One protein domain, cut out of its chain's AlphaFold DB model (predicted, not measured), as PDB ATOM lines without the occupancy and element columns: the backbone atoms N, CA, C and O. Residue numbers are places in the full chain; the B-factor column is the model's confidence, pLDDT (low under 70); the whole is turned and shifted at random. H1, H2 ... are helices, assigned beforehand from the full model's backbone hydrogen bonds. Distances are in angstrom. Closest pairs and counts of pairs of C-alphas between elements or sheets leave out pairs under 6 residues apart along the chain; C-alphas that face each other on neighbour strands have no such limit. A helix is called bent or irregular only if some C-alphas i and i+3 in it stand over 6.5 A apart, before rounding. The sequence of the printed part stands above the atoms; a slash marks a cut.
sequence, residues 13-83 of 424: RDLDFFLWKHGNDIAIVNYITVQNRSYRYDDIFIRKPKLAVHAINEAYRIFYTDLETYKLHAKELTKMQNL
ATOM      1  N   ARG A  13     -48.657  53.661 109.832       94.56
ATOM      2  CA  ARG A  13     -47.450  54.515 109.802       94.56
ATOM      3  C   ARG A  13     -46.321  53.847 109.029       94.56
ATOM      4  O   ARG A  13     -45.623  54.509 108.269       94.56
ATOM      5  N   ASP A  14     -46.182  52.534 109.191       95.88
ATOM      6  CA  ASP A  14     -45.203  51.740 108.448       95.88
ATOM      7  C   ASP A  14     -45.505  51.770 106.951       95.88
ATOM      8  O   ASP A  14     -44.606  52.010 106.148       95.88
ATOM      9  N   LEU A  15     -46.780  51.586 106.594       96.19
ATOM     10  CA  LEU A  15     -47.241  51.658 105.211       96.19
ATOM     11  C   LEU A  15     -47.023  53.056 104.618       96.19
ATOM     12  O   LEU A  15     -46.432  53.181 103.549       96.19
ATOM     13  N   ASP A  16     -47.441  54.105 105.329       94.81
ATOM     14  CA  ASP A  16     -47.315  55.495 104.882       94.81
ATOM     15  C   ASP A  16     -45.837  55.897 104.698       94.81
ATOM     16  O   ASP A  16     -45.504  56.617 103.753       94.81
ATOM     17  N   PHE A  17     -44.928  55.426 105.562       94.81
ATOM     18  CA  PHE A  17     -43.488  55.629 105.380       94.81
ATOM     19  C   PHE A  17     -42.943  54.837 104.189       94.81
ATOM     20  O   PHE A  17     -42.203  55.393 103.375       94.81
ATOM     21  N   PHE A  18     -43.296  53.554 104.088       96.25
ATOM     22  CA  PHE A  18     -42.811  52.688 103.020       96.25
ATOM     23  C   PHE A  18     -43.202  53.245 101.650       96.25
ATOM     24  O   PHE A  18     -42.345  53.397 100.786       96.25
ATOM     25  N   LEU A  19     -44.465  53.639 101.475       95.56
ATOM     26  CA  LEU A  19     -44.952  54.234 100.231       95.56
ATOM     27  C   LEU A  19     -44.359  55.623  99.975       95.56
ATOM     28  O   LEU A  19     -44.080  55.959  98.829       95.56
ATOM     29  N   TRP A  20     -44.113  56.424 101.015       94.94
ATOM     30  CA  TRP A  20     -43.420  57.703 100.842       94.94
ATOM     31  C   TRP A  20     -42.008  57.524 100.274       94.94
ATOM     32  O   TRP A  20     -41.593  58.299  99.414       94.94
ATOM     33  N   LYS A  21     -41.275  56.509 100.742       94.69
ATOM     34  CA  LYS A  21     -39.880  56.297 100.348       94.69
ATOM     35  C   LYS A  21     -39.720  55.446  99.084       94.69
ATOM     36  O   LYS A  21     -38.851  55.737  98.268       94.69
ATOM     37  N   HIS A  22     -40.556  54.424  98.922       95.44
ATOM     38  CA  HIS A  22     -40.441  53.386  97.890       95.44
ATOM     39  C   HIS A  22     -41.698  53.250  97.020       95.44
ATOM     40  O   HIS A  22     -41.806  52.305  96.247       95.44
ATOM     41  N   GLY A  23     -42.671  54.161  97.108       93.19
ATOM     42  CA  GLY A  23     -43.907  54.070  96.319       93.19
ATOM     43  C   GLY A  23     -43.691  54.158  94.804       93.19
ATOM     44  O   GLY A  23     -44.492  53.622  94.047       93.19
ATOM     45  N   ASN A  24     -42.589  54.777  94.371       94.50
ATOM     46  CA  ASN A  24     -42.183  54.859  92.962       94.50
ATOM     47  C   ASN A  24     -41.239  53.721  92.542       94.50
ATOM     48  O   ASN A  24     -40.665  53.769  91.456       94.50
ATOM     49  N   ASP A  25     -41.023  52.737  93.414       96.06
ATOM     50  CA  ASP A  25     -40.197  51.582  93.102       96.06
ATOM     51  C   ASP A  25     -40.798  50.767  91.947       96.06
ATOM     52  O   ASP A  25     -42.021  50.649  91.817       96.06
ATOM     53  N   ILE A  26     -39.930  50.183  91.119       93.88
ATOM     54  CA  ILE A  26     -40.321  49.449  89.910       93.88
ATOM     55  C   ILE A  26     -41.276  48.305  90.255       93.88
ATOM     56  O   ILE A  26     -42.255  48.103  89.534       93.88
ATOM     57  N   ALA A  27     -41.043  47.593  91.363       95.06
ATOM     58  CA  ALA A  27     -41.919  46.503  91.774       95.06
ATOM     59  C   ALA A  27     -43.324  47.007  92.110       95.06
ATOM     60  O   ALA A  27     -44.303  46.383  91.715       95.06
ATOM     61  N   ILE A  28     -43.433  48.151  92.792       96.25
ATOM     62  CA  ILE A  28     -44.722  48.742  93.160       96.25
ATOM     63  C   ILE A  28     -45.458  49.235  91.917       96.25
ATOM     64  O   ILE A  28     -46.594  48.830  91.684       96.25
ATOM     65  N   VAL A  29     -44.806  50.059  91.095       94.69
ATOM     66  CA  VAL A  29     -45.427  50.690  89.920       94.69
ATOM     67  C   VAL A  29     -45.872  49.646  88.893       94.69
ATOM     68  O   VAL A  29     -46.990  49.715  88.382       94.69
ATOM     69  N   ASN A  30     -45.043  48.633  88.622       95.25
ATOM     70  CA  ASN A  30     -45.344  47.636  87.594       95.25
ATOM     71  C   ASN A  30     -46.279  46.523  88.074       95.25
ATOM     72  O   ASN A  30     -46.799  45.773  87.246       95.25
ATOM     73  N   TYR A  31     -46.575  46.425  89.372       95.19
ATOM     74  CA  TYR A  31     -47.480  45.399  89.897       95.19
ATOM     75  C   TYR A  31     -48.883  45.445  89.281       95.19
ATOM     76  O   TYR A  31     -49.551  44.413  89.169       95.19
ATOM     77  N   ILE A  32     -49.308  46.608  88.773       94.75
ATOM     78  CA  ILE A  32     -50.557  46.752  88.020       94.75
ATOM     79  C   ILE A  32     -50.620  45.852  86.774       94.75
ATOM     80  O   ILE A  32     -51.703  45.380  86.428       94.75
ATOM     81  N   THR A  33     -49.473  45.560  86.155       93.00
ATOM     82  CA  THR A  33     -49.356  44.780  84.910       93.00
ATOM     83  C   THR A  33     -49.415  43.263  85.122       93.00
ATOM     84  O   THR A  33     -49.585  42.509  84.166       93.00
ATOM     85  N   VAL A  34     -49.307  42.797  86.371       92.31
ATOM     86  CA  VAL A  34     -49.321  41.369  86.707       92.31
ATOM     87  C   VAL A  34     -50.738  40.806  86.575       92.31
ATOM     88  O   VAL A  34     -51.650  41.239  87.280       92.31
ATOM     89  N   GLN A  35     -50.913  39.812  85.699       85.50
ATOM     90  CA  GLN A  35     -52.208  39.163  85.449       85.50
ATOM     91  C   GLN A  35     -52.557  38.092  86.498       85.50
ATOM     92  O   GLN A  35     -53.677  38.069  86.997       85.50
ATOM     93  N   ASN A  36     -51.591  37.252  86.891       86.44
ATOM     94  CA  ASN A  36     -51.786  36.136  87.830       86.44
ATOM     95  C   ASN A  36     -51.276  36.482  89.238       86.44
ATOM     96  O   ASN A  36     -50.338  35.863  89.735       86.44
ATOM     97  N   ARG A  37     -51.860  37.512  89.857       89.44
ATOM     98  CA  ARG A  37     -51.507  37.976  91.212       89.44
ATOM     99  C   ARG A  37     -52.524  37.521  92.255       89.44
ATOM    100  O   ARG A  37     -53.719  37.455  91.964       89.44
ATOM    101  N   SER A  38     -52.053  37.257  93.471       93.12
ATOM    102  CA  SER A  38     -52.898  36.863  94.606       93.12
ATOM    103  C   SER A  38     -53.602  38.061  95.245       93.12
ATOM    104  O   SER A  38     -54.670  37.904  95.836       93.12
ATOM    105  N   TYR A  39     -53.018  39.256  95.121       94.12
ATOM    106  CA  TYR A  39     -53.560  40.504  95.664       94.12
ATOM    107  C   TYR A  39     -53.809  41.526  94.556       94.12
ATOM    108  O   TYR A  39     -53.260  41.440  93.460       94.12
ATOM    109  N   ARG A  40     -54.682  42.505  94.797       92.38
ATOM    110  CA  ARG A  40     -54.938  43.575  93.826       92.38
ATOM    111  C   ARG A  40     -53.870  44.653  93.945       92.38
ATOM    112  O   ARG A  40     -53.380  44.933  95.030       92.38
ATOM    113  N   TYR A  41     -53.590  45.343  92.841       92.31
ATOM    114  CA  TYR A  41     -52.739  46.537  92.862       92.31
ATOM    115  C   TYR A  41     -53.223  47.575  93.887       92.31
ATOM    116  O   TYR A  41     -52.433  48.085  94.678       92.31
ATOM    117  N   ASP A  42     -54.536  47.801  93.946       93.19
ATOM    118  CA  ASP A  42     -55.145  48.734  94.898       93.19
ATOM    119  C   ASP A  42     -54.876  48.348  96.364       93.19
ATOM    120  O   ASP A  42     -54.823  49.225  97.225       93.19
ATOM    121  N   ASP A  43     -54.655  47.061  96.665       94.06
ATOM    122  CA  ASP A  43     -54.408  46.589  98.032       94.06
ATOM    123  C   ASP A  43     -53.104  47.150  98.619       94.06
ATOM    124  O   ASP A  43     -53.000  47.255  99.841       94.06
ATOM    125  N   ILE A  44     -52.150  47.575  97.777       93.44
ATOM    126  CA  ILE A  44     -50.919  48.267  98.197       93.44
ATOM    127  C   ILE A  44     -51.237  49.630  98.828       93.44
ATOM    128  O   ILE A  44     -50.618  50.016  99.818       93.44
ATOM    129  N   PHE A  45     -52.193  50.365  98.258       91.56
ATOM    130  CA  PHE A  45     -52.456  51.769  98.601       91.56
ATOM    131  C   PHE A  45     -53.652  51.946  99.534       91.56
ATOM    132  O   PHE A  45     -53.838  53.006 100.135       91.56
ATOM    133  N   ILE A  46     -54.479  50.913  99.683       87.81
ATOM    134  CA  ILE A  46     -55.550  50.915 100.669       87.81
ATOM    135  C   ILE A  46     -54.916  50.911 102.069       87.81
ATOM    136  O   ILE A  46     -54.025  50.118 102.362       87.81
ATOM    137  N   ARG A  47     -55.424  51.760 102.978       87.44
ATOM    138  CA  ARG A  47     -55.026  51.841 104.403       87.44
ATOM    139  C   ARG A  47     -55.458  50.608 105.222       87.44
ATOM    140  O   ARG A  47     -56.138  50.712 106.245       87.44
ATOM    141  N   LYS A  48     -55.096  49.418 104.737       93.75
ATOM    142  CA  LYS A  48     -55.290  48.094 105.330       93.75
ATOM    143  C   LYS A  48     -53.925  47.388 105.354       93.75
ATOM    144  O   LYS A  48     -53.635  46.608 104.449       93.75
ATOM    145  N   PRO A  49     -53.109  47.603 106.404       94.00
ATOM    146  CA  PRO A  49     -51.727  47.115 106.483       94.00
ATOM    147  C   PRO A  49     -51.586  45.615 106.218       94.00
ATOM    148  O   PRO A  49     -50.662  45.191 105.537       94.00
ATOM    149  N   LYS A  50     -52.559  44.820 106.685       93.88
ATOM    150  CA  LYS A  50     -52.599  43.366 106.477       93.88
ATOM    151  C   LYS A  50     -52.699  42.952 105.008       93.88
ATOM    152  O   LYS A  50     -52.181  41.907 104.661       93.88
ATOM    153  N   LEU A  51     -53.380  43.722 104.161       94.94
ATOM    154  CA  LEU A  51     -53.456  43.423 102.725       94.94
ATOM    155  C   LEU A  51     -52.246  44.009 101.999       94.94
ATOM    156  O   LEU A  51     -51.593  43.307 101.231       94.94
ATOM    157  N   ALA A  52     -51.902  45.258 102.324       96.56
ATOM    158  CA  ALA A  52     -50.783  45.961 101.714       96.56
ATOM    159  C   ALA A  52     -49.459  45.213 101.895       96.56
ATOM    160  O   ALA A  52     -48.701  45.083 100.940       96.56
ATOM    161  N   VAL A  53     -49.201  44.654 103.086       96.81
ATOM    162  CA  VAL A  53     -47.984  43.874 103.343       96.81
ATOM    163  C   VAL A  53     -47.862  42.698 102.376       96.81
ATOM    164  O   VAL A  53     -46.808  42.505 101.781       96.81
ATOM    165  N   HIS A  54     -48.932  41.941 102.143       96.56
ATOM    166  CA  HIS A  54     -48.859  40.792 101.250       96.56
ATOM    167  C   HIS A  54     -48.752  41.202  99.780       96.56
ATOM    168  O   HIS A  54     -47.929  40.631  99.067       96.56
ATOM    169  N   ALA A  55     -49.501  42.221  99.350       96.44
ATOM    170  CA  ALA A  55     -49.425  42.745  97.988       96.44
ATOM    171  C   ALA A  55     -48.025  43.297  97.660       96.44
ATOM    172  O   ALA A  55     -47.459  42.976  96.618       96.44
ATOM    173  N   ILE A  56     -47.421  44.058  98.581       96.62
ATOM    174  CA  ILE A  56     -46.058  44.594  98.440       96.62
ATOM    175  C   ILE A  56     -45.040  43.455  98.359       96.62
ATOM    176  O   ILE A  56     -44.216  43.424  97.450       96.62
ATOM    177  N   ASN A  57     -45.096  42.492  99.279       96.25
ATOM    178  CA  ASN A  57     -44.134  41.393  99.278       96.25
ATOM    179  C   ASN A  57     -44.307  40.466  98.055       96.25
ATOM    180  O   ASN A  57     -43.312  39.923  97.575       96.25
ATOM    181  N   GLU A  58     -45.525  40.294  97.527       95.62
ATOM    182  CA  GLU A  58     -45.764  39.598  96.253       95.62
ATOM    183  C   GLU A  58     -45.159  40.376  95.077       95.62
ATOM    184  O   GLU A  58     -44.405  39.797  94.297       95.62
ATOM    185  N   ALA A  59     -45.403  41.686  94.993       95.62
ATOM    186  CA  ALA A  59     -44.831  42.543  93.957       95.62
ATOM    187  C   ALA A  59     -43.296  42.448  93.922       95.62
ATOM    188  O   ALA A  59     -42.706  42.195  92.872       95.62
ATOM    189  N   TYR A  60     -42.642  42.558  95.079       95.38
ATOM    190  CA  TYR A  60     -41.183  42.460  95.169       95.38
ATOM    191  C   TYR A  60     -40.653  41.091  94.738       95.38
ATOM    192  O   TYR A  60     -39.629  41.025  94.066       95.38
ATOM    193  N   ARG A  61     -41.356  39.998  95.060       93.19
ATOM    194  CA  ARG A  61     -40.967  38.644  94.624       93.19
ATOM    195  C   ARG A  61     -41.073  38.453  93.113       93.19
ATOM    196  O   ARG A  61     -40.311  37.670  92.560       93.19
ATOM    197  N   ILE A  62     -42.024  39.126  92.468       93.19
ATOM    198  CA  ILE A  62     -42.233  39.027  91.019       93.19
ATOM    199  C   ILE A  62     -41.168  39.820  90.261       93.19
ATOM    200  O   ILE A  62     -40.628  39.325  89.275       93.19
ATOM    201  N   PHE A  63     -40.874  41.047  90.701       93.12
ATOM    202  CA  PHE A  63     -40.033  41.973  89.937       93.12
ATOM    203  C   PHE A  63     -38.547  41.953  90.314       93.12
ATOM    204  O   PHE A  63     -37.729  42.389  89.506       93.12
ATOM    205  N   TYR A  64     -38.175  41.430  91.486       91.25
ATOM    206  CA  TYR A  64     -36.775  41.318  91.899       91.25
ATOM    207  C   TYR A  64     -36.312  39.863  91.958       91.25
ATOM    208  O   TYR A  64     -36.603  39.133  92.904       91.25
ATOM    209  N   THR A  65     -35.531  39.461  90.954       83.25
ATOM    210  CA  THR A  65     -34.766  38.203  90.953       83.25
ATOM    211  C   THR A  65     -33.544  38.276  91.865       83.25
ATOM    212  O   THR A  65     -33.243  37.305  92.558       83.25
ATOM    213  N   ASP A  66     -32.866  39.428  91.907       82.88
ATOM    214  CA  ASP A  66     -31.849  39.728  92.916       82.88
ATOM    215  C   ASP A  66     -32.508  40.263  94.194       82.88
ATOM    216  O   ASP A  66     -33.162  41.308  94.211       82.88
ATOM    217  N   LEU A  67     -32.318  39.526  95.285       89.44
ATOM    218  CA  LEU A  67     -32.933  39.812  96.572       89.44
ATOM    219  C   LEU A  67     -32.248  40.958  97.329       89.44
ATOM    220  O   LEU A  67     -32.751  41.337  98.385       89.44
ATOM    221  N   GLU A  68     -31.132  41.520  96.854       91.44
ATOM    222  CA  GLU A  68     -30.431  42.594  97.574       91.44
ATOM    223  C   GLU A  68     -31.271  43.872  97.720       91.44
ATOM    224  O   GLU A  68     -31.382  44.396  98.832       91.44
ATOM    225  N   THR A  69     -31.960  44.327  96.666       91.00
ATOM    226  CA  THR A  69     -32.872  45.489  96.749       91.00
ATOM    227  C   THR A  69     -34.031  45.226  97.711       91.00
ATOM    228  O   THR A  69     -34.367  46.061  98.553       91.00
ATOM    229  N   TYR A  70     -34.599  44.019  97.664       93.69
ATOM    230  CA  TYR A  70     -35.669  43.604  98.570       93.69
ATOM    231  C   TYR A  70     -35.193  43.581 100.033       93.69
ATOM    232  O   TYR A  70     -35.846  44.143 100.918       93.69
ATOM    233  N   LYS A  71     -34.007  43.014 100.303       94.44
ATOM    234  CA  LYS A  71     -33.371  43.042 101.631       94.44
ATOM    235  C   LYS A  71     -33.105  44.465 102.095       94.44
ATOM    236  O   LYS A  71     -33.304  44.755 103.273       94.44
ATOM    237  N   LEU A  72     -32.636  45.337 101.203       94.19
ATOM    238  CA  LEU A  72     -32.362  46.731 101.521       94.19
ATOM    239  C   LEU A  72     -33.639  47.430 101.988       94.19
ATOM    240  O   LEU A  72     -33.655  47.969 103.091       94.19
ATOM    241  N   HIS A  73     -34.729  47.347 101.224       95.19
ATOM    242  CA  HIS A  73     -35.988  48.012 101.577       95.19
ATOM    243  C   HIS A  73     -36.602  47.449 102.871       95.19
ATOM    244  O   HIS A  73     -37.073  48.211 103.719       95.19
ATOM    245  N   ALA A  74     -36.510  46.133 103.098       95.56
ATOM    246  CA  ALA A  74     -36.913  45.516 104.365       95.56
ATOM    247  C   ALA A  74     -36.084  46.031 105.563       95.56
ATOM    248  O   ALA A  74     -36.636  46.381 106.614       95.56
ATOM    249  N   LYS A  75     -34.755  46.139 105.404       95.06
ATOM    250  CA  LYS A  75     -33.852  46.699 106.426       95.06
ATOM    251  C   LYS A  75     -34.151  48.169 106.706       95.06
ATOM    252  O   LYS A  75     -34.116  48.591 107.861       95.06
ATOM    253  N   GLU A  76     -34.449  48.956 105.678       94.31
ATOM    254  CA  GLU A  76     -34.773  50.373 105.829       94.31
ATOM    255  C   GLU A  76     -36.092  50.595 106.574       94.31
ATOM    256  O   GLU A  76     -36.137  51.441 107.472       94.31
ATOM    257  N   LEU A  77     -37.129  49.805 106.272       95.75
ATOM    258  CA  LEU A  77     -38.382  49.837 107.028       95.75
ATOM    259  C   LEU A  77     -38.145  49.472 108.498       95.75
ATOM    260  O   LEU A  77     -38.580  50.200 109.387       95.75
ATOM    261  N   THR A  78     -37.385  48.403 108.752       95.62
ATOM    262  CA  THR A  78     -37.032  47.962 110.113       95.62
ATOM    263  C   THR A  78     -36.288  49.058 110.879       95.62
ATOM    264  O   THR A  78     -36.602  49.363 112.031       95.62
ATOM    265  N   LYS A  79     -35.316  49.714 110.230       93.69
ATOM    266  CA  LYS A  79     -34.591  50.851 110.809       93.69
ATOM    267  C   LYS A  79     -35.546  51.989 111.163       93.69
ATOM    268  O   LYS A  79     -35.419  52.559 112.240       93.69
ATOM    269  N   MET A  80     -36.490  52.319 110.286       93.44
ATOM    270  CA  MET A  80     -37.470  53.370 110.546       93.44
ATOM    271  C   MET A  80     -38.402  53.015 111.704       93.44
ATOM    272  O   MET A  80     -38.573  53.844 112.595       93.44
ATOM    273  N   GLN A  81     -38.932  51.790 111.747       94.81
ATOM    274  CA  GLN A  81     -39.784  51.304 112.838       94.81
ATOM    275  C   GLN A  81     -39.102  51.480 114.202       94.81
ATOM    276  O   GLN A  81     -39.713  51.989 115.138       94.81
ATOM    277  N   ASN A  82     -37.806  51.164 114.290       93.56
ATOM    278  CA  ASN A  82     -37.010  51.341 115.509       93.56
ATOM    279  C   ASN A  82     -36.771  52.816 115.892       93.56
ATOM    280  O   ASN A  82     -36.386  53.110 117.021       93.56
ATOM    281  N   LEU A  83     -36.977  53.750 114.960       94.62
ATOM    282  CA  LEU A  83     -36.810  55.193 115.152       94.62
ATOM    283  C   LEU A  83     -38.148  55.942 115.290       94.62
ATOM    284  O   LEU A  83     -38.134  57.171 115.417       94.62
TER     285      LEU A  83
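What this domain is: This is residues 13 to 83 of the 424 residues of an uncharacterized protein of Citrobacter freundii (UniProt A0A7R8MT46). Two long helices, H4 and H5, run opposite ways as a narrow V, and H1 lies over the gap between its open arms, packed on H5. H2 crosses the closing end of H4, and the short H3 packs on the first half of H4. The printed part has 71 residues with five named helices, H1 to H5 in chain order, and no named strand: the class is all helix. It is compact, with a radius of gyration of the C-alphas of 11.5 A and spans of 37 by 28 by 18 A.

How they stand to each other: Start at H5, residues 67 to 82, the longest helix. H1, residues 13 to 22, touches it at a steep tilt of 41 degrees, opposite ways; look at Phe 18 and Leu 77, their closest C-alphas, 6.6 A apart. H4, residues 49 to 63, is close to H5 but not clearly touching, at a shallow tilt of 25 degrees; their closest C-alphas, of Tyr 60 and Tyr 70, are 6.6 A apart. H2, residues 26 to 33, touches H4, about perpendicular at 87 degrees, with the C-alphas of Ala 27 and Phe 63 closest at 5.2 A. H3, residues 42 to 45, touches residues 51 to 56 of H4 alone; the closest C-alphas, of Ile 44 and Ala 52, are 4.2 A apart. H2 and H3 are apart from H5. Every O i to N i+4 pair is within hydrogen-bond range in H1 and H5, against 10 of 11 in H4 and 2 of 4 in H2, while H3 is too short for one.

Where its parts are: Find C-alpha 13 at (-47.450, 54.515, 109.802), where H1 begins its 13.9 A. H2 measures 11.3 A and is irregular, but only just: C-alphas 29 and 32 are 6.7 A apart. H3 measures 5.5 A and H4 20.9 A. H5 runs 22.5 A to C-alpha 82 at (-37.010, 51.341, 115.509).

The domain as a whole: The C-alphas of Gln 35 and Leu 83, the two farthest apart, are 37.1 A apart. The printed part has no cut and no long link. Its mean pLDDT is 93.6, and no printed residue is under 70.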